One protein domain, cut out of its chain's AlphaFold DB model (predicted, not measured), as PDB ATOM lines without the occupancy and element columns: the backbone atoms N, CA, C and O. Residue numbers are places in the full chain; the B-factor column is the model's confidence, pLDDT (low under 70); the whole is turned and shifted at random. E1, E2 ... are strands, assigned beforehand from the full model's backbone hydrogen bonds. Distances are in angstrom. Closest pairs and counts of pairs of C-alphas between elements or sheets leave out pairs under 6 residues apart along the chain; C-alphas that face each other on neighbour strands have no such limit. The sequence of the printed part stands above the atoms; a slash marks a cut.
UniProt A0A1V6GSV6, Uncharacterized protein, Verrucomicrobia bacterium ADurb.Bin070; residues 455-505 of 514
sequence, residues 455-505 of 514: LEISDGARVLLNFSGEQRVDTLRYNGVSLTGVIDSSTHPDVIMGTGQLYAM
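AT A GLANCE: This is residues 455 to 505 of the 514 residues of an uncharacterized protein of Verrucomicrobia bacterium ADurb.Bin070 (UniProt A0A1V6GSV6). A short solenoid: the chain winds in two stacked turns round a triangle whose three sides are small sheets, E3 E8 E6, E1 E4 E5 and the pair E2 E7. The first turn is E1, E2, E3; in the second, E4 stacks beside E1, E7 beside E2 and E8 beside E3, while E5 folds back beside E4 and E6 adds to the other side of E8. The printed part has 51 residues with no named helix and eight named strands, E1 to E8 in chain order, in the all-strand class. Both three-stranded sheets, in the orders E3 E8 E6 and E1 E4 E5, are mixed, and E2 and E7 are parallel. The whole is compact, with a radius of gyration of the C-alphas of 9.7 A and spans of 26 by 21 by 15 A.

IN THESE COORDINATES: Find C-alpha 501 at (168.447, 163.862, 288.136); from there E8, residues 501 to 504, runs 9.8 A to C-alpha 504 at (160.211, 162.044, 293.159). Its sheet also holds E3, residues 470 to 473, 9.7 A long, and E6, residues 485 to 487. For the next sheet, look for E4, residues 475 to 478, 10.4 A long, with E1, residues 455 to 457, and E5, residues 481 to 483. E1 begins at C-alpha 455, at (156.017, 162.237, 284.023). The last sheet is E2, residues 463 to 465, with E7, residues 496 to 498.

HOW THE PARTS SIT: Start at E8, the inner strand of its sheet. E3 is parallel to it at 33 degrees, with N 471 and O 501 within hydrogen-bond range at 2.8 A. E6 is antiparallel to it at 145 degrees, with N 487 and O 502 at 2.8 A. E3 runs on into E4 across one residue at 94 degrees. There E1 and E4 are parallel at 4 degrees, with N 457 and O 477 at 2.8 A. E4 and E5 form a hairpin, antiparallel at 124 degrees, with N 481 and O 478 at 2.9 A. E5 runs on into E6 across one residue at 96 degrees. At the remaining side, E2 and E7 are parallel at 38 degrees, with N 465 and O 497 at 2.8 A. Between sheets, the closest C-alphas of E4 and E8 are those of Thr 475 and Ala 504, 6.0 A apart. E2 and E4 are apart, as are E3 and E7.

THE WHOLE: Look to Ser 468 and Gly 480 for the two C-alphas farthest apart, at 26.3 A. The printed part has no cut. No link is long: E6 to E7, with 8 residues between them, is short, and the other links are tight. The mean pLDDT of the printed part is 89.3, and no printed residue is under 70.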
ATOM      1  N   LEU A 455     155.306 162.775 285.173       89.88
ATOM      2  CA  LEU A 455     156.017 162.237 284.023       89.88
ATOM      3  C   LEU A 455     155.686 160.744 283.917       89.88
ATOM      4  O   LEU A 455     155.928 159.980 284.853       89.88
ATOM      5  N   GLU A 456     155.095 160.338 282.797       93.56
ATOM      6  CA  GLU A 456     154.723 158.947 282.529       93.56
ATOM      7  C   GLU A 456     155.519 158.417 281.342       93.56
ATOM      8  O   GLU A 456     155.494 158.980 280.249       93.56
ATOM      9  N   ILE A 457     156.246 157.332 281.583       92.94
ATOM     10  CA  ILE A 457     157.141 156.703 280.624       92.94
ATOM     11  C   ILE A 457     156.555 155.334 280.280       92.94
ATOM     12  O   ILE A 457     156.390 154.478 281.152       92.94
ATOM     13  N   SER A 458     156.211 155.142 279.008       92.69
ATOM     14  CA  SER A 458     155.693 153.869 278.498       92.69
ATOM     15  C   SER A 458     156.751 152.765 278.539       92.69
ATOM     16  O   SER A 458     157.951 153.037 278.527       92.69
ATOM     17  N   ASP A 459     156.299 151.510 278.540       91.62
ATOM     18  CA  ASP A 459     157.195 150.354 278.486       91.62
ATOM     19  C   ASP A 459     158.122 150.403 277.262       91.62
ATOM     20  O   ASP A 459     157.695 150.738 276.153       91.62
ATOM     21  N   GLY A 460     159.403 150.109 277.478       85.38
ATOM     22  CA  GLY A 460     160.444 150.160 276.449       85.38
ATOM     23  C   GLY A 460     160.851 151.567 275.989       85.38
ATOM     24  O   GLY A 460     161.778 151.689 275.185       85.38
ATOM     25  N   ALA A 461     160.205 152.631 276.480       87.81
ATOM     26  CA  ALA A 461     160.626 154.000 276.207       87.81
ATOM     27  C   ALA A 461     161.809 154.406 277.096       87.81
ATOM     28  O   ALA A 461     161.970 153.929 278.220       87.81
ATOM     29  N   ARG A 462     162.620 155.338 276.588       87.12
ATOM     30  CA  ARG A 462     163.733 155.945 277.321       87.12
ATOM     31  C   ARG A 462     163.604 157.458 277.323       87.12
ATOM     32  O   ARG A 462     163.160 158.039 276.334       87.12
ATOM     33  N   VAL A 463     164.025 158.086 278.414       88.88
ATOM     34  CA  VAL A 463     164.001 159.539 278.599       88.88
ATOM     35  C   VAL A 463     165.425 160.056 278.746       88.88
ATOM     36  O   VAL A 463     166.197 159.555 279.559       88.88
ATOM     37  N   LEU A 464     165.765 161.075 277.958       88.19
ATOM     38  CA  LEU A 464     167.003 161.833 278.104       88.19
ATOM     39  C   LEU A 464     166.759 163.028 279.034       88.19
ATOM     40  O   LEU A 464     166.006 163.937 278.688       88.19
ATOM     41  N   LEU A 465     167.415 163.042 280.191       88.50
ATOM     42  CA  LEU A 465     167.447 164.180 281.105       88.50
ATOM     43  C   LEU A 465     168.631 165.079 280.735       88.50
ATOM     44  O   LEU A 465     169.759 164.881 281.189       88.50
ATOM     45  N   ASN A 466     168.365 166.040 279.848       83.44
ATOM     46  CA  ASN A 466     169.374 166.912 279.245       83.44
ATOM     47  C   ASN A 466     169.602 168.216 280.036       83.44
ATOM     48  O   ASN A 466     169.492 169.311 279.492       83.44
ATOM     49  N   PHE A 467     169.850 168.095 281.336       80.00
ATOM     50  CA  PHE A 467     170.115 169.207 282.252       80.00
ATOM     51  C   PHE A 467     171.076 168.752 283.350       80.00
ATOM     52  O   PHE A 467     171.240 167.552 283.540       80.00
ATOM     53  N   SER A 468     171.709 169.673 284.076       79.50
ATOM     54  CA  SER A 468     172.545 169.318 285.226       79.50
ATOM     55  C   SER A 468     171.784 169.478 286.545       79.50
ATOM     56  O   SER A 468     170.846 170.269 286.668       79.50
ATOM     57  N   GLY A 469     172.197 168.706 287.550       81.44
ATOM     58  CA  GLY A 469     171.626 168.765 288.893       81.44
ATOM     59  C   GLY A 469     170.287 168.041 289.043       81.44
ATOM     60  O   GLY A 469     169.871 167.250 288.196       81.44
ATOM     61  N   GLU A 470     169.635 168.303 290.174       86.75
ATOM     62  CA  GLU A 470     168.401 167.640 290.589       86.75
ATOM     63  C   GLU A 470     167.177 168.539 290.377       86.75
ATOM     64  O   GLU A 470     167.163 169.707 290.767       86.75
ATOM     65  N   GLN A 471     166.123 167.972 289.787       86.81
ATOM     66  CA  GLN A 471     164.813 168.597 289.642       86.81
ATOM     67  C   GLN A 471     163.741 167.785 290.350       86.81
ATOM     68  O   GLN A 471     163.618 166.574 290.175       86.81
ATOM     69  N   ARG A 472     162.900 168.461 291.128       87.12
ATOM     70  CA  ARG A 472     161.807 167.802 291.837       87.12
ATOM     71  C   ARG A 472     160.594 167.625 290.928       87.12
ATOM     72  O   ARG A 472     160.123 168.592 290.340       87.12
ATOM     73  N   VAL A 473     160.045 166.412 290.893       88.81
ATOM     74  CA  VAL A 473     158.796 166.071 290.194       88.81
ATOM     75  C   VAL A 473     157.819 165.413 291.169       88.81
ATOM     76  O   VAL A 473     158.217 164.650 292.049       88.81
ATOM     77  N   ASP A 474     156.524 165.710 291.054       88.12
ATOM     78  CA  ASP A 474     155.535 165.201 292.014       88.12
ATOM     79  C   ASP A 474     155.191 163.721 291.789       88.12
ATOM     80  O   ASP A 474     154.866 162.998 292.737       88.12
ATOM     81  N   THR A 475     155.217 163.259 290.537       89.75
ATOM     82  CA  THR A 475     154.984 161.856 290.184       89.75
ATOM     83  C   THR A 475     155.842 161.457 288.988       89.75
ATOM     84  O   THR A 475     155.779 162.103 287.948       89.75
ATOM     85  N   LEU A 476     156.582 160.356 289.105       92.25
ATOM     86  CA  LEU A 476     157.250 159.705 287.980       92.25
ATOM     87  C   LEU A 476     156.756 158.262 287.883       92.25
ATOM     88  O   LEU A 476     156.728 157.560 288.895       92.25
ATOM     89  N   ARG A 477     156.353 157.815 286.691       93.62
ATOM     90  CA  ARG A 477     155.948 156.426 286.447       93.62
ATOM     91  C   ARG A 477     156.669 155.831 285.253       93.62
ATOM     92  O   ARG A 477     156.756 156.476 284.215       93.62
ATOM     93  N   TYR A 478     157.091 154.581 285.385       93.75
ATOM     94  CA  TYR A 478     157.559 153.749 284.282       93.75
ATOM     95  C   TYR A 478     156.661 152.521 284.164       93.75
ATOM     96  O   TYR A 478     156.487 151.788 285.136       93.75
ATOM     97  N   ASN A 479     156.047 152.327 282.994       93.31
ATOM     98  CA  ASN A 479     155.109 151.234 282.732       93.31
ATOM     99  C   ASN A 479     154.014 151.113 283.822       93.31
ATOM    100  O   ASN A 479     153.753 150.049 284.379       93.31
ATOM    101  N   GLY A 480     153.435 152.254 284.213       90.50
ATOM    102  CA  GLY A 480     152.420 152.342 285.271       90.50
ATOM    103  C   GLY A 480     152.937 152.197 286.712       90.50
ATOM    104  O   GLY A 480     152.198 152.500 287.650       90.50
ATOM    105  N   VAL A 481     154.199 151.810 286.920       90.56
ATOM    106  CA  VAL A 481     154.822 151.666 288.244       90.56
ATOM    107  C   VAL A 481     155.434 152.991 288.682       90.56
ATOM    108  O   VAL A 481     156.133 153.641 287.911       90.56
ATOM    109  N   SER A 482     155.179 153.410 289.925       91.62
ATOM    110  CA  SER A 482     155.738 154.664 290.453       91.62
ATOM    111  C   SER A 482     157.219 154.512 290.791       91.62
ATOM    112  O   SER A 482     157.594 153.576 291.494       91.62
ATOM    113  N   LEU A 483     158.030 155.464 290.334       92.12
ATOM    114  CA  LEU A 483     159.427 155.618 290.727       92.12
ATOM    115  C   LEU A 483     159.526 156.695 291.818       92.12
ATOM    116  O   LEU A 483     158.834 157.713 291.760       92.12
ATOM    117  N   THR A 484     160.364 156.462 292.828       92.25
ATOM    118  CA  THR A 484     160.532 157.350 293.992       92.25
ATOM    119  C   THR A 484     161.994 157.442 294.407       92.25
ATOM    120  O   THR A 484     162.740 156.486 294.216       92.25
ATOM    121  N   GLY A 485     162.376 158.541 295.058       91.31
ATOM    122  CA  GLY A 485     163.764 158.844 295.404       91.31
ATOM    123  C   GLY A 485     164.454 159.626 294.291       91.31
ATOM    124  O   GLY A 485     163.785 160.338 293.545       91.31
ATOM    125  N   VAL A 486     165.779 159.508 294.209       93.00
ATOM    126  CA  VAL A 486     166.579 160.062 293.108       93.00
ATOM    127  C   VAL A 486     166.513 159.092 291.928       93.00
ATOM    128  O   VAL A 486     166.782 157.902 292.089       93.00
ATOM    129  N   ILE A 487     166.123 159.600 290.763       94.00
ATOM    130  CA  ILE A 487     165.997 158.869 289.505       94.00
ATOM    131  C   ILE A 487     166.919 159.513 288.475       94.00
ATOM    132  O   ILE A 487     166.718 160.655 288.064       94.00
ATOM    133  N   ASP A 488     167.921 158.758 288.052       93.19
ATOM    134  CA  ASP A 488     168.942 159.169 287.097       93.19
ATOM    135  C   ASP A 488     169.489 157.955 286.328       93.19
ATOM    136  O   ASP A 488     169.032 156.820 286.504       93.19
ATOM    137  N   SER A 489     170.479 158.185 285.467       89.94
ATOM    138  CA  SER A 489     171.114 157.132 284.668       89.94
ATOM    139  C   SER A 489     171.919 156.121 285.499       89.94
ATOM    140  O   SER A 489     172.203 155.033 285.007       89.94
ATOM    141  N   SER A 490     172.259 156.425 286.758       89.62
ATOM    142  CA  SER A 490     172.963 155.496 287.655       89.62
ATOM    143  C   SER A 490     172.007 154.554 288.392       89.62
ATOM    144  O   SER A 490     172.318 153.384 288.611       89.62
ATOM    145  N   THR A 491     170.824 155.054 288.746       92.12
ATOM    146  CA  THR A 491     169.794 154.321 289.492       92.12
ATOM    147  C   THR A 491     168.825 153.574 288.575       92.12
ATOM    148  O   THR A 491     168.336 152.510 288.949       92.12
ATOM    149  N   HIS A 492     168.557 154.104 287.375       91.81
ATOM    150  CA  HIS A 492     167.610 153.549 286.402       91.81
ATOM    151  C   HIS A 492     168.179 153.566 284.962       91.81
ATOM    152  O   HIS A 492     167.560 154.148 284.063       91.81
ATOM    153  N   PRO A 493     169.335 152.915 284.703       88.75
ATOM    154  CA  PRO A 493     170.055 152.986 283.419       88.75
ATOM    155  C   PRO A 493     169.265 152.469 282.207       88.75
ATOM    156  O   PRO A 493     169.544 152.854 281.072       88.75
ATOM    157  N   ASP A 494     168.275 151.601 282.421       86.88
ATOM    158  CA  ASP A 494     167.468 151.034 281.335       86.88
ATOM    159  C   ASP A 494     166.428 152.019 280.773       86.88
ATOM    160  O   ASP A 494     165.978 151.855 279.633       86.88
ATOM    161  N   VAL A 495     166.075 153.047 281.556       89.19
ATOM    162  CA  VAL A 495     164.996 154.008 281.267       89.19
ATOM    163  C   VAL A 495     165.530 155.433 281.119       89.19
ATOM    164  O   VAL A 495     165.030 156.188 280.285       89.19
ATOM    165  N   ILE A 496     166.539 155.817 281.903       91.44
ATOM    166  CA  ILE A 496     167.041 157.192 281.983       91.44
ATOM    167  C   ILE A 496     168.425 157.311 281.348       91.44
ATOM    168  O   ILE A 496     169.325 156.517 281.609       91.44
ATOM    169  N   MET A 497     168.605 158.352 280.539       88.44
ATOM    170  CA  MET A 497     169.876 158.763 279.945       88.44
ATOM    171  C   MET A 497     170.180 160.221 280.309       88.44
ATOM    172  O   MET A 497     169.272 160.973 280.662       88.44
ATOM    173  N   GLY A 498     171.433 160.644 280.144       86.62
ATOM    174  CA  GLY A 498     171.862 162.025 280.384       86.62
ATOM    175  C   GLY A 498     172.409 162.267 281.790       86.62
ATOM    176  O   GLY A 498     172.671 161.326 282.545       86.62
ATOM    177  N   THR A 499     172.627 163.545 282.097       85.62
ATOM    178  CA  THR A 499     173.293 164.037 283.316       85.62
ATOM    179  C   THR A 499     172.321 164.516 284.394       85.62
ATOM    180  O   THR A 499     172.731 164.687 285.540       85.62
ATOM    181  N   GLY A 500     171.049 164.716 284.045       87.44
ATOM    182  CA  GLY A 500     170.047 165.240 284.967       87.44
ATOM    183  C   GLY A 500     169.541 164.197 285.952       87.44
ATOM    184  O   GLY A 500     169.538 162.997 285.673       87.44
ATOM    185  N   GLN A 501     169.063 164.678 287.096       90.62
ATOM    186  CA  GLN A 501     168.447 163.862 288.136       90.62
ATOM    187  C   GLN A 501     167.020 164.344 288.393       90.62
ATOM    188  O   GLN A 501     166.759 165.544 288.484       90.62
ATOM    189  N   LEU A 502     166.080 163.412 288.525       91.62
ATOM    190  CA  LEU A 502     164.729 163.701 288.996       91.62
ATOM    191  C   LEU A 502     164.573 163.204 290.427       91.62
ATOM    192  O   LEU A 502     164.854 162.044 290.707       91.62
ATOM    193  N   TYR A 503     164.051 164.040 291.316       90.69
ATOM    194  CA  TYR A 503     163.648 163.620 292.651       90.69
ATOM    195  C   TYR A 503     162.128 163.529 292.750       90.69
ATOM    196  O   TYR A 503     161.424 164.544 292.708       90.69
ATOM    197  N   ALA A 504     161.621 162.307 292.907       90.62
ATOM    198  CA  ALA A 504     160.211 162.044 293.159       90.62
ATOM    199  C   ALA A 504     160.010 161.680 294.632       90.62
ATOM    200  O   ALA A 504     160.481 160.639 295.099       90.62
ATOM    201  N   MET A 505     159.297 162.529 295.378       81.75
ATOM    202  CA  MET A 505     159.062 162.277 296.803       81.75
ATOM    203  C   MET A 505     158.346 160.934 297.011       81.75
ATOM    204  O   MET A 505     157.296 160.707 296.397       81.75
TER     205      MET A 505